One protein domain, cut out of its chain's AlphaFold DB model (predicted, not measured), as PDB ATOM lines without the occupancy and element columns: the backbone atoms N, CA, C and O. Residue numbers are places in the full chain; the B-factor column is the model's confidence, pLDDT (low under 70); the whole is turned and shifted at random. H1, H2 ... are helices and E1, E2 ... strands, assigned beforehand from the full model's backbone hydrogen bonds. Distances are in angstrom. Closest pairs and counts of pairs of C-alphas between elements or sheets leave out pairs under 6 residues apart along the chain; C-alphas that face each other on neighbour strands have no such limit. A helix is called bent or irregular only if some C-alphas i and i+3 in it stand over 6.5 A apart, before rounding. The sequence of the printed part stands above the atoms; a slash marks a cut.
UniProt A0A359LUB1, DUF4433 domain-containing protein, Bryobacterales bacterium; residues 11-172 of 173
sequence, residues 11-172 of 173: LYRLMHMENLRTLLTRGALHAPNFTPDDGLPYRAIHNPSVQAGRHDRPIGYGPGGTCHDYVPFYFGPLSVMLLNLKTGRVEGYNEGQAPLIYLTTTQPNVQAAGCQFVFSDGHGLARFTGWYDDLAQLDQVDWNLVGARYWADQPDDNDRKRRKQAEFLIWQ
ATOM      1  N   LEU A  11      73.656 -85.906 145.805       98.38
ATOM      2  CA  LEU A  11      73.282 -85.360 147.104       98.38
ATOM      3  C   LEU A  11      74.498 -84.695 147.745       98.38
ATOM      4  O   LEU A  11      75.584 -85.275 147.772       98.38
ATOM      5  N   TYR A  12      74.315 -83.487 148.275       98.50
ATOM      6  CA  TYR A  12      75.402 -82.629 148.750       98.50
ATOM      7  C   TYR A  12      75.172 -82.185 150.192       98.50
ATOM      8  O   TYR A  12      74.181 -81.529 150.494       98.50
ATOM      9  N   ARG A  13      76.122 -82.437 151.091       97.44
ATOM     10  CA  ARG A  13      76.090 -81.925 152.467       97.44
ATOM     11  C   ARG A  13      77.224 -80.940 152.685       97.44
ATOM     12  O   ARG A  13      78.390 -81.317 152.628       97.44
ATOM     13  N   LEU A  14      76.875 -79.683 152.945       97.69
ATOM     14  CA  LEU A  14      77.837 -78.632 153.274       97.69
ATOM     15  C   LEU A  14      78.235 -78.727 154.750       97.69
ATOM     16  O   LEU A  14      77.364 -78.781 155.618       97.69
ATOM     17  N   MET A  15      79.533 -78.703 155.039       97.25
ATOM     18  CA  MET A  15      80.061 -78.709 156.405       97.25
ATOM     19  C   MET A  15      81.414 -77.999 156.505       97.25
ATOM     20  O   MET A  15      82.064 -77.735 155.494       97.25
ATOM     21  N   HIS A  16      81.843 -77.710 157.733       97.88
ATOM     22  CA  HIS A  16      83.191 -77.222 158.012       97.88
ATOM     23  C   HIS A  16      84.216 -78.357 157.951       97.88
ATOM     24  O   HIS A  16      83.974 -79.414 158.529       97.88
ATOM     25  N   MET A  17      85.371 -78.140 157.325       97.75
ATOM     26  CA  MET A  17      86.428 -79.148 157.165       97.75
ATOM     27  C   MET A  17      86.913 -79.734 158.499       97.75
ATOM     28  O   MET A  17      87.228 -80.917 158.569       97.75
ATOM     29  N   GLU A  18      86.908 -78.955 159.582       97.25
ATOM     30  CA  GLU A  18      87.284 -79.450 160.918       97.25
ATOM     31  C   GLU A  18      86.400 -80.604 161.411       97.25
ATOM     32  O   GLU A  18      86.872 -81.479 162.136       97.25
ATOM     33  N   ASN A  19      85.143 -80.670 160.960       97.56
ATOM     34  CA  ASN A  19      84.240 -81.754 161.342       97.56
ATOM     35  C   ASN A  19      84.609 -83.071 160.652       97.56
ATOM     36  O   ASN A  19      84.145 -84.123 161.084       97.56
ATOM     37  N   LEU A  20      85.430 -83.049 159.591       97.31
ATOM     38  CA  LEU A  20      85.766 -84.250 158.826       97.31
ATOM     39  C   LEU A  20      86.435 -85.300 159.713       97.31
ATOM     40  O   LEU A  20      86.061 -86.468 159.661       97.31
ATOM     41  N   ARG A  21      87.371 -84.883 160.575       96.88
ATOM     42  CA  ARG A  21      88.034 -85.796 161.514       96.88
ATOM     43  C   ARG A  21      87.029 -86.440 162.465       96.88
ATOM     44  O   ARG A  21      87.069 -87.651 162.634       96.88
ATOM     45  N   THR A  22      86.126 -85.654 163.049       97.06
ATOM     46  CA  THR A  22      85.085 -86.156 163.958       97.06
ATOM     47  C   THR A  22      84.200 -87.197 163.272       97.06
ATOM     48  O   THR A  22      83.980 -88.270 163.824       97.06
ATOM     49  N   LEU A  23      83.746 -86.926 162.047       95.88
ATOM     50  CA  LEU A  23      82.887 -87.852 161.300       95.88
ATOM     51  C   LEU A  23      83.620 -89.137 160.896       95.88
ATOM     52  O   LEU A  23      83.046 -90.216 160.984       95.88
ATOM     53  N   LEU A  24      84.896 -89.042 160.507       96.62
ATOM     54  CA  LEU A  24      85.722 -90.217 160.213       96.62
ATOM     55  C   LEU A  24      85.979 -91.069 161.462       96.62
ATOM     56  O   LEU A  24      85.921 -92.289 161.371       96.62
ATOM     57  N   THR A  25      86.213 -90.446 162.621       96.75
ATOM     58  CA  THR A  25      86.357 -91.161 163.901       96.75
ATOM     59  C   THR A  25      85.076 -91.902 164.275       96.75
ATOM     60  O   THR A  25      85.143 -93.040 164.728       96.75
ATOM     61  N   ARG A  26      83.912 -91.275 164.074       94.88
ATOM     62  CA  ARG A  26      82.608 -91.897 164.346       94.88
ATOM     63  C   ARG A  26      82.231 -92.965 163.317       94.88
ATOM     64  O   ARG A  26      81.435 -93.843 163.618       94.88
ATOM     65  N   GLY A  27      82.774 -92.882 162.101       94.44
ATOM     66  CA  GLY A  27      82.411 -93.761 160.987       94.44
ATOM     67  C   GLY A  27      80.994 -93.526 160.450       94.44
ATOM     68  O   GLY A  27      80.500 -94.342 159.678       94.44
ATOM     69  N   ALA A  28      80.339 -92.429 160.846       92.75
ATOM     70  CA  ALA A  28      78.944 -92.142 160.531       92.75
ATOM     71  C   ALA A  28      78.655 -90.632 160.482       92.75
ATOM     72  O   ALA A  28      79.399 -89.799 161.010       92.75
ATOM     73  N   LEU A  29      77.541 -90.288 159.834       94.50
ATOM     74  CA  LEU A  29      76.953 -88.953 159.847       94.50
ATOM     75  C   LEU A  29      75.750 -88.960 160.775       94.50
ATOM     76  O   LEU A  29      74.722 -89.477 160.364       94.50
ATOM     77  N   HIS A  30      75.860 -88.314 161.936       94.81
ATOM     78  CA  HIS A  30      74.746 -88.285 162.874       94.81
ATOM     79  C   HIS A  30      73.705 -87.204 162.579       94.81
ATOM     80  O   HIS A  30      74.044 -86.031 162.367       94.81
ATOM     81  N   ALA A  31      72.432 -87.587 162.610       95.31
ATOM     82  CA  ALA A  31      71.326 -86.653 162.758       95.31
ATOM     83  C   ALA A  31      71.445 -85.900 164.107       95.31
ATOM     84  O   ALA A  31      71.954 -86.463 165.083       95.31
ATOM     85  N   PRO A  32      71.005 -84.628 164.197       94.38
ATOM     86  CA  PRO A  32      71.167 -83.827 165.413       94.38
ATOM     87  C   PRO A  32      70.667 -84.501 166.700       94.38
ATOM     88  O   PRO A  32      71.382 -84.478 167.697       94.38
ATOM     89  N   ASN A  33      69.500 -85.154 166.671       94.94
ATOM     90  CA  ASN A  33      68.937 -85.840 167.844       94.94
ATOM     91  C   ASN A  33      69.672 -87.147 168.217       94.94
ATOM     92  O   ASN A  33      69.465 -87.670 169.306       94.94
ATOM     93  N   PHE A  34      70.532 -87.664 167.336       94.81
ATOM     94  CA  PHE A  34      71.225 -88.952 167.488       94.81
ATOM     95  C   PHE A  34      72.749 -88.805 167.556       94.81
ATOM     96  O   PHE A  34      73.480 -89.788 167.464       94.81
ATOM     97  N   THR A  35      73.248 -87.577 167.706       93.69
ATOM     98  CA  THR A  35      74.687 -87.331 167.827       93.69
ATOM     99  C   THR A  35      75.210 -87.880 169.163       93.69
ATOM    100  O   THR A  35      74.675 -87.500 170.204       93.69
ATOM    101  N   PRO A  36      76.256 -88.733 169.167       93.56
ATOM    102  CA  PRO A  36      76.835 -89.264 170.396       93.56
ATOM    103  C   PRO A  36      77.400 -88.167 171.300       93.56
ATOM    104  O   PRO A  36      78.058 -87.240 170.821       93.56
ATOM    105  N   ASP A  37      77.215 -88.326 172.610       94.31
ATOM    106  CA  ASP A  37      77.868 -87.508 173.636       94.31
ATOM    107  C   ASP A  37      79.275 -88.053 173.940       94.31
ATOM    108  O   ASP A  37      79.568 -88.584 175.009       94.31
ATOM    109  N   ASP A  38      80.137 -88.018 172.924       95.38
ATOM    110  CA  ASP A  38      81.507 -88.551 172.953       95.38
ATOM    111  C   ASP A  38      82.575 -87.463 173.178       95.38
ATOM    112  O   ASP A  38      83.777 -87.736 173.132       95.38
ATOM    113  N   GLY A  39      82.146 -86.217 173.400       95.56
ATOM    114  CA  GLY A  39      83.022 -85.058 173.578       95.56
ATOM    115  C   GLY A  39      83.821 -84.659 172.330       95.56
ATOM    116  O   GLY A  39      84.681 -83.778 172.422       95.56
ATOM    117  N   LEU A  40      83.577 -85.271 171.164       96.12
ATOM    118  CA  LEU A  40      84.281 -84.900 169.941       96.12
ATOM    119  C   LEU A  40      83.827 -83.515 169.450       96.12
ATOM    120  O   LEU A  40      82.632 -83.207 169.456       96.12
ATOM    121  N   PRO A  41      84.760 -82.669 168.978       95.50
ATOM    122  CA  PRO A  41      84.430 -81.312 168.571       95.50
ATOM    123  C   PRO A  41      83.561 -81.297 167.309       95.50
ATOM    124  O   PRO A  41      83.741 -82.107 166.394       95.50
ATOM    125  N   TYR A  42      82.659 -80.317 167.230       94.50
ATOM    126  CA  TYR A  42      81.860 -80.053 166.037       94.50
ATOM    127  C   TYR A  42      81.684 -78.544 165.817       94.50
ATOM    128  O   TYR A  42      81.017 -77.848 166.582       94.50
ATOM    129  N   ARG A  43      82.268 -78.027 164.737       95.19
ATOM    130  CA  ARG A  43      82.120 -76.652 164.259       95.19
ATOM    131  C   ARG A  43      80.771 -76.490 163.558       95.19
ATOM    132  O   ARG A  43      80.601 -76.868 162.395       95.19
ATOM    133  N   ALA A  44      79.803 -75.926 164.272       93.00
ATOM    134  CA  ALA A  44      78.521 -75.538 163.699       93.00
ATOM    135  C   ALA A  44      78.688 -74.384 162.694       93.00
ATOM    136  O   ALA A  44      79.383 -73.406 162.954       93.00
ATOM    137  N   ILE A  45      78.014 -74.501 161.549       94.69
ATOM    138  CA  ILE A  45      77.965 -73.474 160.489       94.69
ATOM    139  C   ILE A  45      76.521 -73.077 160.144       94.69
ATOM    140  O   ILE A  45      76.247 -72.454 159.122       94.69
ATOM    141  N   HIS A  46      75.558 -73.508 160.954       91.25
ATOM    142  CA  HIS A  46      74.140 -73.244 160.744       91.25
ATOM    143  C   HIS A  46      73.700 -71.980 161.481       91.25
ATOM    144  O   HIS A  46      74.286 -71.590 162.485       91.25
ATOM    145  N   ASN A  47      72.612 -71.368 161.015       89.56
ATOM    146  CA  ASN A  47      71.958 -70.312 161.773       89.56
ATOM    147  C   ASN A  47      71.200 -70.932 162.974       89.56
ATOM    148  O   ASN A  47      70.377 -71.824 162.740       89.56
ATOM    149  N   PRO A  48      71.422 -70.470 164.222       86.88
ATOM    150  CA  PRO A  48      70.776 -71.034 165.411       86.88
ATOM    151  C   PRO A  48      69.242 -71.026 165.357       86.88
ATOM    152  O   PRO A  48      68.611 -72.025 165.687       86.88
ATOM    153  N   SER A  49      68.634 -69.943 164.861       87.62
ATOM    154  CA  SER A  49      67.170 -69.837 164.732       87.62
ATOM    155  C   SER A  49      66.584 -70.850 163.744       87.62
ATOM    156  O   SER A  49      65.506 -71.395 163.971       87.62
ATOM    157  N   VAL A  50      67.320 -71.158 162.669       88.69
ATOM    158  CA  VAL A  50      66.917 -72.181 161.698       88.69
ATOM    159  C   VAL A  50      67.000 -73.568 162.329       88.69
ATOM    160  O   VAL A  50      66.109 -74.375 162.099       88.69
ATOM    161  N   GLN A  51      68.027 -73.855 163.137       90.62
ATOM    162  CA  GLN A  51      68.098 -75.136 163.853       90.62
ATOM    163  C   GLN A  51      66.988 -75.276 164.891       90.62
ATOM    164  O   GLN A  51      66.348 -76.317 164.933       90.62
ATOM    165  N   ALA A  52      66.699 -74.232 165.672       89.94
ATOM    166  CA  ALA A  52      65.585 -74.267 166.619       89.94
ATOM    167  C   ALA A  52      64.264 -74.607 165.909       89.94
ATOM    168  O   ALA A  52      63.577 -75.546 166.291       89.94
ATOM    169  N   GLY A  53      63.969 -73.940 164.786       91.88
ATOM    170  CA  GLY A  53      62.776 -74.256 163.996       91.88
ATOM    171  C   GLY A  53      62.766 -75.676 163.418       91.88
ATOM    172  O   GLY A  53      61.696 -76.256 163.255       91.88
ATOM    173  N   ARG A  54      63.932 -76.253 163.097       93.25
ATOM    174  CA  ARG A  54      64.041 -77.632 162.590       93.25
ATOM    175  C   ARG A  54      63.846 -78.674 163.685       93.25
ATOM    176  O   ARG A  54      63.295 -79.729 163.382       93.25
ATOM    177  N   HIS A  55      64.251 -78.390 164.918       91.81
ATOM    178  CA  HIS A  55      63.998 -79.275 166.052       91.81
ATOM    179  C   HIS A  55      62.501 -79.549 166.217       91.81
ATOM    180  O   HIS A  55      62.102 -80.702 166.360       91.81
ATOM    181  N   ASP A  56      61.691 -78.498 166.071       91.69
ATOM    182  CA  ASP A  56      60.245 -78.534 166.295       91.69
ATOM    183  C   ASP A  56      59.424 -78.845 165.034       91.69
ATOM    184  O   ASP A  56      58.195 -78.885 165.096       91.69
ATOM    185  N   ARG A  57      60.052 -79.016 163.862       93.56
ATOM    186  CA  ARG A  57      59.338 -79.230 162.592       93.56
ATOM    187  C   ARG A  57      59.023 -80.718 162.407       93.56
ATOM    188  O   ARG A  57      59.935 -81.452 162.024       93.56
ATOM    189  N   PRO A  58      57.768 -81.170 162.605       93.81
ATOM    190  CA  PRO A  58      57.414 -82.565 162.392       93.81
ATOM    191  C   PRO A  58      57.447 -82.917 160.906       93.81
ATOM    192  O   PRO A  58      57.087 -82.100 160.050       93.81
ATOM    193  N   ILE A  59      57.818 -84.159 160.619       93.25
ATOM    194  CA  ILE A  59      57.725 -84.772 159.298       93.25
ATOM    195  C   ILE A  59      56.695 -85.896 159.400       93.25
ATOM    196  O   ILE A  59      56.854 -86.836 160.165       93.25
ATOM    197  N   GLY A  60      55.595 -85.771 158.658       92.06
ATOM    198  CA  GLY A  60      54.492 -86.742 158.664       92.06
ATOM    199  C   GLY A  60      54.622 -87.855 157.620       92.06
ATOM    200  O   GLY A  60      53.618 -88.473 157.291       92.06
ATOM    201  N   TYR A  61      55.817 -88.048 157.063       93.25
ATOM    202  CA  TYR A  61      56.101 -88.939 155.934       93.25
ATOM    203  C   TYR A  61      57.238 -89.895 156.275       93.25
ATOM    204  O   TYR A  61      58.050 -89.612 157.165       93.25
ATOM    205  N   GLY A  62      57.307 -91.010 155.547       92.38
ATOM    206  CA  GLY A  62      58.265 -92.070 155.799       92.38
ATOM    207  C   GLY A  62      58.289 -92.456 157.287       92.38
ATOM    208  O   GLY A  62      57.241 -92.743 157.867       92.38
ATOM    209  N   PRO A  63      59.462 -92.464 157.933       93.62
ATOM    210  CA  PRO A  63      59.593 -92.879 159.330       93.62
ATOM    211  C   PRO A  63      59.101 -91.860 160.384       93.62
ATOM    212  O   PRO A  63      58.993 -92.218 161.558       93.62
ATOM    213  N   GLY A  64      58.733 -90.631 160.001       94.62
ATOM    214  CA  GLY A  64      58.077 -89.668 160.894       94.62
ATOM    215  C   GLY A  64      59.019 -88.665 161.579       94.62
ATOM    216  O   GLY A  64      59.856 -88.050 160.934       94.62
ATOM    217  N   GLY A  65      58.875 -88.459 162.891       94.44
ATOM    218  CA  GLY A  65      59.804 -87.640 163.690       94.44
ATOM    219  C   GLY A  65      59.826 -86.142 163.354       94.44
ATOM    220  O   GLY A  65      58.822 -85.558 162.933       94.44
ATOM    221  N   THR A  66      60.972 -85.495 163.574       95.31
ATOM    222  CA  THR A  66      61.223 -84.081 163.247       95.31
ATOM    223  C   THR A  66      62.412 -83.919 162.309       95.31
ATOM    224  O   THR A  66      63.190 -84.847 162.110       95.31
ATOM    225  N   CYS A  67      62.629 -82.727 161.739       94.69
ATOM    226  CA  CYS A  67      63.793 -82.490 160.873       94.69
ATOM    227  C   CYS A  67      65.154 -82.754 161.558       94.69
ATOM    228  O   CYS A  67      66.161 -82.836 160.851       94.69
ATOM    229  N   HIS A  68      65.215 -82.843 162.891       95.25
ATOM    230  CA  HIS A  68      66.426 -83.200 163.646       95.25
ATOM    231  C   HIS A  68      66.665 -84.709 163.778       95.25
ATOM    232  O   HIS A  68      67.746 -85.104 164.216       95.25
ATOM    233  N   ASP A  69      65.722 -85.538 163.333       96.81
ATOM    234  CA  ASP A  69      65.892 -86.991 163.239       96.81
ATOM    235  C   ASP A  69      66.555 -87.429 161.923       96.81
ATOM    236  O   ASP A  69      66.795 -88.615 161.689       96.81
ATOM    237  N   TYR A  70      66.889 -86.458 161.065       97.44
ATOM    238  CA  TYR A  70      67.446 -86.698 159.744       97.44
ATOM    239  C   TYR A  70      68.761 -85.952 159.502       97.44
ATOM    240  O   TYR A  70      68.999 -84.840 159.984       97.44
ATOM    241  N   VAL A  71      69.593 -86.538 158.645       96.94
ATOM    242  CA  VAL A  71      70.793 -85.932 158.072       96.94
ATOM    243  C   VAL A  71      70.418 -85.241 156.751       96.94
ATOM    244  O   VAL A  71      70.107 -85.933 155.780       96.94
ATOM    245  N   PRO A  72      70.448 -83.893 156.668       96.62
ATOM    246  CA  PRO A  72      70.087 -83.186 155.440       96.62
ATOM    247  C   PRO A  72      71.176 -83.187 154.364       96.62
ATOM    248  O   PRO A  72      72.364 -82.985 154.653       96.62
ATOM    249  N   PHE A  73      70.729 -83.308 153.116       98.31
ATOM    250  CA  PHE A  73      71.492 -83.145 151.885       98.31
ATOM    251  C   PHE A  73      70.734 -82.236 150.911       98.31
ATOM    252  O   PHE A  73      69.530 -82.357 150.720       98.31
ATOM    253  N   TYR A  74      71.449 -81.336 150.249       98.31
ATOM    254  CA  TYR A  74      70.933 -80.541 149.141       98.31
ATOM    255  C   TYR A  74      70.925 -81.365 147.849       98.31
ATOM    256  O   TYR A  74      71.832 -82.165 147.622       98.31
ATOM    257  N   PHE A  75      69.970 -81.088 146.961       98.12
ATOM    258  CA  PHE A  75      69.945 -81.636 145.596       98.12
ATOM    259  C   PHE A  75      70.927 -80.953 144.629       98.12
ATOM    260  O   PHE A  75      71.107 -81.400 143.500       98.12
ATOM    261  N   GLY A  76      71.572 -79.861 145.045       96.44
ATOM    262  CA  GLY A  76      72.558 -79.172 144.221       96.44
ATOM    263  C   GLY A  76      73.491 -78.259 145.017       96.44
ATOM    264  O   GLY A  76      73.241 -77.960 146.191       96.44
ATOM    265  N   PRO A  77      74.588 -77.803 144.391       95.56
ATOM    266  CA  PRO A  77      75.572 -76.944 145.031       95.56
ATOM    267  C   PRO A  77      75.072 -75.495 145.139       95.56
ATOM    268  O   PRO A  77      73.999 -75.122 144.654       95.56
ATOM    269  N   LEU A  78      75.903 -74.635 145.738       96.38
ATOM    270  CA  LEU A  78      75.647 -73.192 145.852       96.38
ATOM    271  C   LEU A  78      74.338 -72.894 146.598       96.38
ATOM    272  O   LEU A  78      73.499 -72.108 146.149       96.38
ATOM    273  N   SER A  79      74.167 -73.565 147.738       95.50
ATOM    274  CA  SER A  79      72.984 -73.443 148.584       95.50
ATOM    275  C   SER A  79      72.805 -72.023 149.132       95.50
ATOM    276  O   SER A  79      73.751 -71.233 149.239       95.50
ATOM    277  N   VAL A  80      71.575 -71.703 149.543       95.88
ATOM    278  CA  VAL A  80      71.267 -70.456 150.265       95.88
ATOM    279  C   VAL A  80      72.129 -70.334 151.526       95.88
ATOM    280  O   VAL A  80      72.615 -69.248 151.840       95.88
ATOM    281  N   MET A  81      72.391 -71.454 152.206       95.88
ATOM    282  CA  MET A  81      73.292 -71.520 153.354       95.88
ATOM    283  C   MET A  81      74.727 -71.116 152.989       95.88
ATOM    284  O   MET A  81      75.305 -70.289 153.689       95.88
ATOM    285  N   LEU A  82      75.283 -71.619 151.876       97.12
ATOM    286  CA  LEU A  82      76.616 -71.211 151.419       97.12
ATOM    287  C   LEU A  82      76.671 -69.709 151.117       97.12
ATOM    288  O   LEU A  82      77.640 -69.046 151.481       97.12
ATOM    289  N   LEU A  83      75.628 -69.156 150.484       96.44
ATOM    290  CA  LEU A  83      75.553 -67.713 150.256       96.44
ATOM    291  C   LEU A  83      75.540 -66.949 151.583       96.44
ATOM    292  O   LEU A  83      76.290 -65.988 151.721       96.44
ATOM    293  N   ASN A  84      74.729 -67.376 152.553       96.44
ATOM    294  CA  ASN A  84      74.649 -66.727 153.859       96.44
ATOM    295  C   ASN A  84      75.997 -66.744 154.589       96.44
ATOM    296  O   ASN A  84      76.407 -65.698 155.087       96.44
ATOM    297  N   LEU A  85      76.706 -67.876 154.584       96.75
ATOM    298  CA  LEU A  85      78.057 -68.002 155.142       96.75
ATOM    299  C   LEU A  85      79.050 -67.079 154.426       96.75
ATOM    300  O   LEU A  85      79.747 -66.298 155.069       96.75
ATOM    301  N   LYS A  86      79.047 -67.086 153.087       95.81
ATOM    302  CA  LYS A  86      79.890 -66.211 152.259       95.81
ATOM    303  C   LYS A  86      79.661 -64.726 152.556       95.81
ATOM    304  O   LYS A  86      80.606 -63.947 152.511       95.81
ATOM    305  N   THR A  87      78.412 -64.320 152.782       95.19
ATOM    306  CA  THR A  87      78.029 -62.910 152.959       95.19
ATOM    307  C   THR A  87      77.939 -62.476 154.424       95.19
ATOM    308  O   THR A  87      77.374 -61.420 154.687       95.19
ATOM    309  N   GLY A  88      78.424 -63.283 155.376       94.25
ATOM    310  CA  GLY A  88      78.429 -62.925 156.801       94.25
ATOM    311  C   GLY A  88      77.037 -62.814 157.434       94.25
ATOM    312  O   GLY A  88      76.825 -61.999 158.322       94.25
ATOM    313  N   ARG A  89      76.062 -63.604 156.963       94.38
ATOM    314  CA  ARG A  89      74.671 -63.625 157.473       94.38
ATOM    315  C   ARG A  89      74.408 -64.733 158.498       94.38
ATOM    316  O   ARG A  89      73.258 -64.974 158.862       94.38
ATOM    317  N   VAL A  90      75.446 -65.451 158.913       94.69
ATOM    318  CA  VAL A  90      75.367 -66.476 159.958       94.69
ATOM    319  C   VAL A  90      76.143 -65.959 161.158       94.69
ATOM    320  O   VAL A  90      77.352 -65.753 161.076       94.69
ATOM    321  N   GLU A  91      75.432 -65.712 162.253       91.31
ATOM    322  CA  GLU A  91      76.038 -65.281 163.510       91.31
ATOM    323  C   GLU A  91      77.071 -66.311 163.989       91.31
ATOM    324  O   GLU A  91      76.850 -67.517 163.893       91.31
ATOM    325  N   GLY A  92      78.226 -65.836 164.463       91.38
ATOM    326  CA  GLY A  92      79.317 -66.697 164.930       91.38
ATOM    327  C   GLY A  92      80.196 -67.314 163.831       91.38
ATOM    328  O   GLY A  92      81.143 -68.032 164.159       91.38
ATOM    329  N   TYR A  93      79.942 -67.018 162.548       94.75
ATOM    330  CA  TYR A  93      80.745 -67.521 161.430       94.75
ATOM    331  C   TYR A  93      81.287 -66.401 160.527       94.75
ATOM    332  O   TYR A  93      80.527 -65.671 159.891       94.75
ATOM    333  N   ASN A  94      82.613 -66.298 160.420       94.12
ATOM    334  CA  ASN A  94      83.315 -65.269 159.639       94.12
ATOM    335  C   ASN A  94      84.500 -65.811 158.812       94.12
ATOM    336  O   ASN A  94      85.292 -65.034 158.286       94.12
ATOM    337  N   GLU A  95      84.616 -67.131 158.661       95.12
ATOM    338  CA  GLU A  95      85.783 -67.795 158.050       95.12
ATOM    339  C   GLU A  95      85.710 -67.874 156.511       95.12
ATOM    340  O   GLU A  95      86.597 -68.403 155.838       95.12
ATOM    341  N   GLY A  96      84.645 -67.325 155.920       93.81
ATOM    342  CA  GLY A  96      84.431 -67.321 154.477       93.81
ATOM    343  C   GLY A  96      84.078 -68.704 153.925       93.81
ATOM    344  O   GLY A  96      83.401 -69.492 154.565       93.81
ATOM    345  N   GLN A  97      84.465 -68.987 152.681       95.94
ATOM    346  CA  GLN A  97      84.139 -70.269 152.033       95.94
ATOM    347  C   GLN A  97      85.300 -71.265 152.030       95.94
ATOM    348  O   GLN A  97      85.071 -72.442 151.787       95.94
ATOM    349  N   ALA A  98      86.531 -70.802 152.268       96.62
ATOM    350  CA  ALA A  98      87.732 -71.625 152.146       96.62
ATOM    351  C   ALA A  98      87.714 -72.904 153.010       96.62
ATOM    352  O   ALA A  98      88.131 -73.940 152.495       96.62
ATOM    353  N   PRO A  99      87.212 -72.899 154.263       97.31
ATOM    354  CA  PRO A  99      87.200 -74.107 155.085       97.31
ATOM    355  C   PRO A  99      85.919 -74.944 154.917       97.31
ATOM    356  O   PRO A  99      85.703 -75.895 155.666       97.31
ATOM    357  N   LEU A 100      85.037 -74.596 153.975       98.12
ATOM    358  CA  LEU A 100      83.795 -75.325 153.740       98.12
ATOM    359  C   LEU A 100      83.993 -76.399 152.673       98.12
ATOM    360  O   LEU A 100      84.513 -76.133 151.592       98.12
ATOM    361  N   ILE A 101      83.505 -77.602 152.959       97.94
ATOM    362  CA  ILE A 101      83.546 -78.738 152.040       97.94
ATOM    363  C   ILE A 101      82.147 -79.299 151.803       97.94
ATOM    364  O   ILE A 101      81.243 -79.144 152.629       97.94
ATOM    365  N   TYR A 102      81.989 -79.991 150.677       98.06
ATOM    366  CA  TYR A 102      80.833 -80.840 150.424       98.06
ATOM    367  C   TYR A 102      81.208 -82.301 150.641       98.06
ATOM    368  O   TYR A 102      82.127 -82.807 150.000       98.06
ATOM    369  N   LEU A 103      80.449 -82.992 151.488       97.44
ATOM    370  CA  LEU A 103      80.333 -84.443 151.392       97.44
ATOM    371  C   LEU A 103      79.295 -84.756 150.323       97.44
ATOM    372  O   LEU A 103      78.253 -84.099 150.263       97.44
ATOM    373  N   THR A 104      79.579 -85.742 149.480       97.75
ATOM    374  CA  THR A 104      78.679 -86.101 148.383       97.75
ATOM    375  C   THR A 104      78.365 -87.582 148.395       97.75
ATOM    376  O   THR A 104      79.203 -88.406 148.753       97.75
ATOM    377  N   THR A 105      77.136 -87.901 148.019       97.50
ATOM    378  CA  THR A 105      76.683 -89.258 147.729       97.50
ATOM    379  C   THR A 105      75.654 -89.188 146.604       97.50
ATOM    380  O   THR A 105      75.417 -88.123 146.028       97.50
ATOM    381  N   THR A 106      75.048 -90.314 146.260       97.69
ATOM    382  CA  THR A 106      73.996 -90.387 145.254       97.69
ATOM    383  C   THR A 106      72.777 -91.083 145.829       97.69
ATOM    384  O   THR A 106      72.876 -91.898 146.746       97.69
ATOM    385  N   GLN A 107      71.615 -90.775 145.273       95.69
ATOM    386  CA  GLN A 107      70.366 -91.436 145.621       95.69
ATOM    387  C   GLN A 107      70.457 -92.981 145.495       95.69
ATOM    388  O   GLN A 107      70.023 -93.654 146.433       95.69
ATOM    389  N   PRO A 108      71.089 -93.573 144.452       96.44
ATOM    390  CA  PRO A 108      71.297 -95.021 144.396       96.44
ATOM    391  C   PRO A 108      72.164 -95.574 145.532       96.44
ATOM    392  O   PRO A 108      71.871 -96.651 146.041       96.44
ATOM    393  N   ASN A 109      73.192 -94.845 145.985       96.94
ATOM    394  CA  ASN A 109      73.999 -95.278 147.133       96.94
ATOM    395  C   ASN A 109      73.174 -95.303 148.425       96.94
ATOM    396  O   ASN A 109      73.330 -96.214 149.231       96.94
ATOM    397  N   VAL A 110      72.278 -94.326 148.609       95.62
ATOM    398  CA  VAL A 110      71.349 -94.292 149.750       95.62
ATOM    399  C   VAL A 110      70.392 -95.488 149.706       95.62
ATOM    400  O   VAL A 110      70.202 -96.152 150.723       95.62
ATOM    401  N   GLN A 111      69.844 -95.816 148.529       93.88
ATOM    402  CA  GLN A 111      69.010 -97.013 148.350       93.88
ATOM    403  C   GLN A 111      69.780 -98.308 148.624       93.88
ATOM    404  O   GLN A 111      69.279 -99.178 149.330       93.88
ATOM    405  N   ALA A 112      70.992 -98.441 148.082       96.06
ATOM    406  CA  ALA A 112      71.824 -99.630 148.255       96.06
ATOM    407  C   ALA A 112      72.227 -99.854 149.722       96.06
ATOM    408  O   ALA A 112      72.373-100.996 150.150       96.06
ATOM    409  N   ALA A 113      72.364 -98.776 150.496       94.50
ATOM    410  CA  ALA A 113      72.599 -98.830 151.935       94.50
ATOM    411  C   ALA A 113      71.340 -99.184 152.754       94.50
ATOM    412  O   ALA A 113      71.437 -99.363 153.966       94.50
ATOM    413  N   GLY A 114      70.164 -99.291 152.120       94.75
ATOM    414  CA  GLY A 114      68.901 -99.593 152.795       94.75
ATOM    415  C   GLY A 114      68.386 -98.451 153.668       94.75
ATOM    416  O   GLY A 114      67.614 -98.690 154.595       94.75
ATOM    417  N   CYS A 115      68.824 -97.216 153.408       95.06
ATOM    418  CA  CYS A 115      68.460 -96.083 154.242       95.06
ATOM    419  C   CYS A 115      67.023 -95.624 154.008       95.06
ATOM    420  O   CYS A 115      66.593 -95.452 152.867       95.06
ATOM    421  N   GLN A 116      66.309 -95.337 155.096       96.62
ATOM    422  CA  GLN A 116      65.034 -94.629 155.021       96.62
ATOM    423  C   GLN A 116      65.281 -93.137 154.791       96.62
ATOM    424  O   GLN A 116      66.252 -92.559 155.287       96.62
ATOM    425  N   PHE A 117      64.396 -92.502 154.033       97.44
ATOM    426  CA  PHE A 117      64.525 -91.095 153.693       97.44
ATOM    427  C   PHE A 117      63.162 -90.443 153.499       97.44
ATOM    428  O   PHE A 117      62.145 -91.110 153.329       97.44
ATOM    429  N   VAL A 118      63.185 -89.119 153.484       97.94
ATOM    430  CA  VAL A 118      62.154 -88.276 152.883       97.94
ATOM    431  C   VAL A 118      62.850 -87.195 152.063       97.94
ATOM    432  O   VAL A 118      64.036 -86.922 152.252       97.94
ATOM    433  N   PHE A 119      62.134 -86.525 151.177       98.25
ATOM    434  CA  PHE A 119      62.612 -85.308 150.540       98.25
ATOM    435  C   PHE A 119      61.500 -84.279 150.416       98.25
ATOM    436  O   PHE A 119      60.322 -84.573 150.605       98.25
ATOM    437  N   SER A 120      61.902 -83.050 150.131       98.19
ATOM    438  CA  SER A 120      61.013 -81.901 150.014       98.19
ATOM    439  C   SER A 120      61.179 -81.205 148.669       98.19
ATOM    440  O   SER A 120      62.261 -81.228 148.087       98.19
ATOM    441  N   ASP A 121      60.124 -80.538 148.197       97.75
ATOM    442  CA  ASP A 121      60.170 -79.695 146.986       97.75
ATOM    443  C   ASP A 121      60.700 -78.269 147.243       97.75
ATOM    444  O   ASP A 121      60.794 -77.442 146.332       97.75
ATOM    445  N   GLY A 122      61.068 -77.955 148.486       97.44
ATOM    446  CA  GLY A 122      61.603 -76.659 148.877       97.44
ATOM    447  C   GLY A 122      62.015 -76.625 150.344       97.44
ATOM    448  O   GLY A 122      62.098 -77.650 151.005       97.44
ATOM    449  N   HIS A 123      62.277 -75.432 150.880       96.69
ATOM    450  CA  HIS A 123      62.770 -75.294 152.251       96.69
ATOM    451  C   HIS A 123      61.835 -75.945 153.291       96.69
ATOM    452  O   HIS A 123      60.685 -75.522 153.429       96.69
ATOM    453  N   GLY A 124      62.338 -76.904 154.077       92.75
ATOM    454  CA  GLY A 124      61.529 -77.698 155.015       92.75
ATOM    455  C   GLY A 124      60.753 -76.909 156.081       92.75
ATOM    456  O   GLY A 124      59.719 -77.378 156.559       92.75
ATOM    457  N   LEU A 125      61.184 -75.686 156.423       92.75
ATOM    458  CA  LEU A 125      60.483 -74.807 157.376       92.75
ATOM    459  C   LEU A 125      59.371 -73.951 156.746       92.75
ATOM    460  O   LEU A 125      58.573 -73.356 157.469       92.75
ATOM    461  N   ALA A 126      59.293 -73.865 155.417       93.69
ATOM    462  CA  ALA A 126      58.224 -73.119 154.762       93.69
ATOM    463  C   ALA A 126      56.890 -73.880 154.867       93.69
ATOM    464  O   ALA A 126      56.831 -75.102 154.720       93.69
ATOM    465  N   ARG A 127      55.798 -73.146 155.126       87.44
ATOM    466  CA  ARG A 127      54.471 -73.733 155.406       87.44
ATOM    467  C   ARG A 127      53.901 -74.558 154.251       87.44
ATOM    468  O   ARG A 127      53.160 -75.494 154.509       87.44
ATOM    469  N   PHE A 128      54.240 -74.205 153.018       91.06
ATOM    470  CA  PHE A 128      53.690 -74.787 151.792       91.06
ATOM    471  C   PHE A 128      54.687 -75.706 151.068       91.06
ATOM    472  O   PHE A 128      54.565 -75.932 149.872       91.06
ATOM    473  N   THR A 129      55.691 -76.213 151.788       95.06
ATOM    474  CA  THR A 129      56.615 -77.229 151.271       95.06
ATOM    475  C   THR A 129      55.964 -78.607 151.302       95.06
ATOM    476  O   THR A 129      55.488 -79.037 152.358       95.06
ATOM    477  N   GLY A 130      55.965 -79.284 150.154       95.94
ATOM    478  CA  GLY A 130      55.576 -80.684 150.028       95.94
ATOM    479  C   GLY A 130      56.687 -81.616 150.508       95.94
ATOM    480  O   GLY A 130      57.871 -81.284 150.410       95.94
ATOM    481  N   TRP A 131      56.289 -82.773 151.031       97.44
ATOM    482  CA  TRP A 131      57.175 -83.839 151.493       97.44
ATOM    483  C   TRP A 131      56.809 -85.146 150.798       97.44
ATOM    484  O   TRP A 131      55.634 -85.393 150.529       97.44
ATOM    485  N   TYR A 132      57.821 -85.960 150.530       97.50
ATOM    486  CA  TYR A 132      57.726 -87.167 149.718       97.50
ATOM    487  C   TYR A 132      58.679 -88.232 150.267       97.50
ATOM    488  O   TYR A 132      59.757 -87.905 150.764       97.50
ATOM    489  N   ASP A 133      58.306 -89.501 150.163       96.69
ATOM    490  CA  ASP A 133      59.104 -90.661 150.583       96.69
ATOM    491  C   ASP A 133      59.266 -91.712 149.467       96.69
ATOM    492  O   ASP A 133      59.945 -92.720 149.659       96.69
ATOM    493  N   ASP A 134      58.734 -91.435 148.270       95.25
ATOM    494  CA  ASP A 134      58.907 -92.246 147.066       95.25
ATOM    495  C   ASP A 134      59.756 -91.510 146.016       95.25
ATOM    496  O   ASP A 134      59.453 -90.398 145.581       95.25
ATOM    497  N   LEU A 135      60.828 -92.160 145.564       94.19
ATOM    498  CA  LEU A 135      61.740 -91.628 144.550       94.19
ATOM    499  C   LEU A 135      61.088 -91.478 143.177       94.19
ATOM    500  O   LEU A 135      61.578 -90.695 142.364       94.19
ATOM    501  N   ALA A 136      59.973 -92.164 142.916       94.12
ATOM    502  CA  ALA A 136      59.169 -91.913 141.725       94.12
ATOM    503  C   ALA A 136      58.635 -90.467 141.671       94.12
ATOM    504  O   ALA A 136      58.335 -89.974 140.587       94.12
ATOM    505  N   GLN A 137      58.574 -89.772 142.815       95.94
ATOM    506  CA  GLN A 137      58.110 -88.386 142.945       95.94
ATOM    507  C   GLN A 137      59.251 -87.356 142.898       95.94
ATOM    508  O   GLN A 137      59.073 -86.190 143.248       95.94
ATOM    509  N   LEU A 138      60.456 -87.750 142.477       96.19
ATOM    510  CA  LEU A 138      61.569 -86.811 142.301       96.19
ATOM    511  C   LEU A 138      61.276 -85.734 141.240       96.19
ATOM    512  O   LEU A 138      61.968 -84.720 141.194       96.19
ATOM    513  N   ASP A 139      60.252 -85.910 140.405       95.38
ATOM    514  CA  ASP A 139      59.761 -84.902 139.461       95.38
ATOM    515  C   ASP A 139      59.122 -83.672 140.139       95.38
ATOM    516  O   ASP A 139      58.977 -82.633 139.496       95.38
ATOM    517  N   GLN A 140      58.804 -83.752 141.436       97.06
ATOM    518  CA  GLN A 140      58.312 -82.620 142.232       97.06
ATOM    519  C   GLN A 140      59.415 -81.608 142.583       97.06
ATOM    520  O   GLN A 140      59.131 -80.464 142.942       97.06
ATOM    521  N   VAL A 141      60.687 -82.004 142.482       97.75
ATOM    522  CA  VAL A 141      61.831 -81.116 142.715       97.75
ATOM    523  C   VAL A 141      62.085 -80.270 141.468       97.75
ATOM    524  O   VAL A 141      62.199 -80.781 140.356       97.75
ATOM    525  N   ASP A 142      62.256 -78.960 141.647       97.00
ATOM    526  CA  ASP A 142      62.673 -78.086 140.550       97.00
ATOM    527  C   ASP A 142      64.171 -78.262 140.251       97.00
ATOM    528  O   ASP A 142      65.032 -77.554 140.785       97.00
ATOM    529  N   TRP A 143      64.481 -79.221 139.377       96.31
ATOM    530  CA  TRP A 143      65.850 -79.590 139.002       96.31
ATOM    531  C   TRP A 143      66.659 -78.444 138.391       96.31
ATOM    532  O   TRP A 143      67.871 -78.351 138.610       96.31
ATOM    533  N   ASN A 144      65.992 -77.529 137.684       94.62
ATOM    534  CA  ASN A 144      66.644 -76.346 137.137       94.62
ATOM    535  C   ASN A 144      67.077 -75.403 138.264       94.62
ATOM    536  O   ASN A 144      68.190 -74.879 138.235       94.62
ATOM    537  N   LEU A 145      66.229 -75.201 139.277       96.50
ATOM    538  CA  LEU A 145      66.526 -74.321 140.405       96.50
ATOM    539  C   LEU A 145      67.520 -74.911 141.398       96.50
ATOM    540  O   LEU A 145      68.452 -74.209 141.795       96.50
ATOM    541  N   VAL A 146      67.370 -76.173 141.806       97.44
ATOM    542  CA  VAL A 146      68.282 -76.784 142.792       97.44
ATOM    543  C   VAL A 146      69.724 -76.808 142.282       97.44
ATOM    544  O   VAL A 146      70.647 -76.582 143.066       97.44
ATOM    545  N   GLY A 147      69.929 -76.940 140.967       95.62
ATOM    546  CA  GLY A 147      71.234 -76.824 140.311       95.62
ATOM    547  C   GLY A 147      71.672 -75.392 139.963       95.62
ATOM    548  O   GLY A 147      72.846 -75.165 139.670       95.62
ATOM    549  N   ALA A 148      70.778 -74.399 140.012       96.44
ATOM    550  CA  ALA A 148      71.071 -73.049 139.535       96.44
ATOM    551  C   ALA A 148      72.090 -72.305 140.411       96.44
ATOM    552  O   ALA A 148      72.028 -72.318 141.644       96.44
ATOM    553  N   ARG A 149      72.976 -71.542 139.758       96.38
ATOM    554  CA  ARG A 149      73.871 -70.574 140.412       96.38
ATOM    555  C   ARG A 149      73.124 -69.344 140.929       96.38
ATOM    556  O   ARG A 149      73.464 -68.829 141.990       96.38
ATOM    557  N   TYR A 150      72.128 -68.882 140.175       96.25
ATOM    558  CA  TYR A 150      71.313 -67.714 140.495       96.25
ATOM    559  C   TYR A 150      69.853 -68.133 140.635       96.25
ATOM    560  O   TYR A 150      69.251 -68.672 139.711       96.25
ATOM    561  N   TRP A 151      69.299 -67.882 141.813       96.50
ATOM    562  CA  TRP A 151      67.984 -68.367 142.237       96.50
ATOM    563  C   TRP A 151      67.172 -67.267 142.925       96.50
ATOM    564  O   TRP A 151      66.220 -67.561 143.637       96.50
ATOM    565  N   ALA A 152      67.564 -66.002 142.741       95.88
ATOM    566  CA  ALA A 152      66.805 -64.871 143.255       95.88
ATOM    567  C   ALA A 152      65.372 -64.918 142.717       95.88
ATOM    568  O   ALA A 152      65.173 -65.179 141.524       95.88
ATOM    569  N   ASP A 153      64.422 -64.661 143.609       96.19
ATOM    570  CA  ASP A 153      63.006 -64.538 143.288       96.19
ATOM    571  C   ASP A 153      62.814 -63.471 142.201       96.19
ATOM    572  O   ASP A 153      63.501 -62.444 142.190       96.19
ATOM    573  N   GLN A 154      61.927 -63.755 141.255       94.88
ATOM    574  CA  GLN A 154      61.588 -62.897 140.125       94.88
ATOM    575  C   GLN A 154      60.122 -62.452 140.226       94.88
ATOM    576  O   GLN A 154      59.335 -63.104 140.915       94.88
ATOM    577  N   PRO A 155      59.718 -61.357 139.559       94.81
ATOM    578  CA  PRO A 155      58.329 -60.897 139.590       94.81
ATOM    579  C   PRO A 155      57.313 -61.929 139.076       94.81
ATOM    580  O   PRO A 155      56.201 -61.999 139.587       94.81
ATOM    581  N   ASP A 156      57.698 -62.719 138.076       95.00
ATOM    582  CA  ASP A 156      56.902 -63.786 137.459       95.00
ATOM    583  C   ASP A 156      57.073 -65.147 138.149       95.00
ATOM    584  O   ASP A 156      56.291 -66.069 137.916       95.00
ATOM    585  N   ASP A 157      58.075 -65.266 139.017       94.56
ATOM    586  CA  ASP A 157      58.380 -66.468 139.773       94.56
ATOM    587  C   ASP A 157      59.039 -66.113 141.119       94.56
ATOM    588  O   ASP A 157      60.265 -66.023 141.248       94.56
ATOM    589  N   ASN A 158      58.205 -65.907 142.138       94.88
ATOM    590  CA  ASN A 158      58.615 -65.384 143.440       94.88
ATOM    591  C   ASN A 158      58.933 -66.461 144.500       94.88
ATOM    592  O   ASN A 158      59.167 -66.117 145.655       94.88
ATOM    593  N   ASP A 159      58.947 -67.746 144.123       96.12
ATOM    594  CA  ASP A 159      59.163 -68.890 145.032       96.12
ATOM    595  C   ASP A 159      60.485 -69.638 144.755       96.12
ATOM    596  O   ASP A 159      60.715 -70.785 145.160       96.12
ATOM    597  N   ARG A 160      61.392 -69.004 144.014       97.31
ATOM    598  CA  ARG A 160      62.621 -69.630 143.511       97.31
ATOM    599  C   ARG A 160      63.571 -69.976 144.642       97.31
ATOM    600  O   ARG A 160      64.142 -71.067 144.674       97.31
ATOM    601  N   LYS A 161      63.715 -69.071 145.609       96.94
ATOM    602  CA  LYS A 161      64.585 -69.260 146.769       96.94
ATOM    603  C   LYS A 161      64.121 -70.407 147.666       96.94
ATOM    604  O   LYS A 161      64.963 -71.094 148.251       96.94
ATOM    605  N   ARG A 162      62.811 -70.626 147.810       97.50
ATOM    606  CA  ARG A 162      62.291 -71.766 148.577       97.50
ATOM    607  C   ARG A 162      62.586 -73.070 147.845       97.50
ATOM    608  O   ARG A 162      63.188 -73.945 148.461       97.50
ATOM    609  N   ARG A 163      62.242 -73.174 146.556       97.81
ATOM    610  CA  ARG A 163      62.480 -74.377 145.733       97.81
ATOM    611  C   ARG A 163      63.962 -74.720 145.582       97.81
ATOM    612  O   ARG A 163      64.332 -75.884 145.659       97.81
ATOM    613  N   LYS A 164      64.851 -73.719 145.510       97.94
ATOM    614  CA  LYS A 164      66.318 -73.910 145.574       97.94
ATOM    615  C   LYS A 164      66.770 -74.687 146.818       97.94
ATOM    616  O   LYS A 164      67.819 -75.326 146.790       97.94
ATOM    617  N   GLN A 165      66.024 -74.575 147.914       97.81
ATOM    618  CA  GLN A 165      66.325 -75.202 149.200       97.81
ATOM    619  C   GLN A 165      65.585 -76.528 149.407       97.81
ATOM    620  O   GLN A 165      65.510 -76.983 150.546       97.81
ATOM    621  N   ALA A 166      65.054 -77.132 148.340       98.19
ATOM    622  CA  ALA A 166      64.648 -78.530 148.351       98.19
ATOM    623  C   ALA A 166      65.798 -79.397 148.885       98.19
ATOM    624  O   ALA A 166      66.965 -79.222 148.506       98.19
ATOM    625  N   GLU A 167      65.469 -80.308 149.792       98.00
ATOM    626  CA  GLU A 167      66.442 -81.145 150.486       98.00
ATOM    627  C   GLU A 167      65.987 -82.601 150.544       98.00
ATOM    628  O   GLU A 167      64.794 -82.901 150.627       98.00
ATOM    629  N   PHE A 168      66.975 -83.487 150.523       98.38
ATOM    630  CA  PHE A 168      66.860 -84.911 150.770       98.38
ATOM    631  C   PHE A 168      67.321 -85.190 152.201       98.38
ATOM    632  O   PHE A 168      68.407 -84.770 152.608       98.38
ATOM    633  N   LEU A 169      66.500 -85.877 152.982       97.94
ATOM    634  CA  LEU A 169      66.701 -86.117 154.403       97.94
ATOM    635  C   LEU A 169      66.823 -87.616 154.654       97.94
ATOM    636  O   LEU A 169      65.880 -88.361 154.404       97.94
ATOM    637  N   ILE A 170      67.967 -88.055 155.175       97.62
ATOM    638  CA  ILE A 170      68.215 -89.468 155.488       97.62
ATOM    639  C   ILE A 170      67.966 -89.701 156.981       97.62
ATOM    640  O   ILE A 170      68.543 -88.996 157.805       97.62
ATOM    641  N   TRP A 171      67.094 -90.648 157.320       96.25
ATOM    642  CA  TRP A 171      66.649 -90.930 158.690       96.25
ATOM    643  C   TRP A 171      67.689 -91.709 159.495       96.25
ATOM    644  O   TRP A 171      68.188 -92.699 158.983       96.25
ATOM    645  N   GLN A 172      67.932 -91.321 160.752       77.44
ATOM    646  CA  GLN A 172      68.710 -92.086 161.747       77.44
ATOM    647  C   GLN A 172      69.989 -92.756 161.223       77.44
ATOM    648  O   GLN A 172      70.098 -93.981 161.160       77.44
TER     649      GLN A 172
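AT A GLANCE: This is residues 11 to 172 of the 173 residues of the protein "DUF4433 domain-containing protein" of Bryobacterales bacterium (UniProt A0A359LUB1). Two small antiparallel sheets meet in the middle of the domain, where E1 of the pair E1 and E3 crosses beside E2 of the three-stranded sheet E2, E5, E4; short helices, scattered rather than bundled, and long loops lie around them. The loop of residues 27 to 47, after H1, makes one end of the longest axis, and the loop of residues 148 to 159, between H6 and H7, makes the other. The printed part has 162 residues with seven named helices and five named strands in the order E1 H1 H2 E2 H3 E3 H4 E4 H5 H6 H7 E5; the class is mixed, with under half of the residues, 71, in named elements. It is compact, with a radius of gyration of the C-alphas of 15.5 A and spans of 48 by 37 by 28 A.

IN THESE COORDINATES: Start at C-alpha 11, at (73.282, -85.360, 147.104), where E1, residues 11 to 16, begins its 16.8 A. Next come H1, residues 19 to 26, and H2, residues 48 to 55, each 10.7 A long. Then find E2 at residues 70 to 74, H3 at 80 to 86, and E3 at 100 to 106, which runs 19.9 A from (83.795, -75.325, 153.740). After it stand H4 at 107 to 112, E4 at 117 to 120, H5 at 135 to 140, H6 at 143 to 147 and H7 at 160 to 163. Last is E5, residues 167 to 171, ending at C-alpha 171, (66.649, -90.930, 158.690).

HOW THE PARTS SIT: Look first at E5, the inner strand: N 71 of E2 is 2.8 A from O 170, and N 118 of E4 is 2.9 A from O 169, both within hydrogen-bond range. E1 and E3 are antiparallel at 156 degrees, with N 13 and O 103 2.8 A apart. Between the sheets, the closest C-alphas of E1 and E2 are those of Arg 13 and Phe 73, 4.8 A apart. H5 only grazes the three-stranded sheet with residues 135 to 140; it is irregular, with C-alphas 136 and 139 7.4 A apart. H4 only grazes it too, with residues 107 to 111. H6 and H7 only just touch, with 3 pairs of C-alphas within 8 A, the closest being Leu 145 and Arg 163 at 6.7 A. H1, H2 and H3 touch no helix. Every O i to N i+4 pair is within hydrogen-bond range in H1, H2, H3, H4 and H6; H5 has 0 of 2, beside 2 of 3 O i to N i+3 pairs, and H7 is too short for an O i to N i+4 pair.

THE WHOLE: The C-alphas farthest apart are those of Asp 38 and Asp 156, 49.8 A. The printed part has no cut; the links H1 to H2, H2 to E2, H3 to E3, E4 to H5 and H6 to H7 are long. Mean pLDDT of the printed part is 95.3, and no printed residue is under 70.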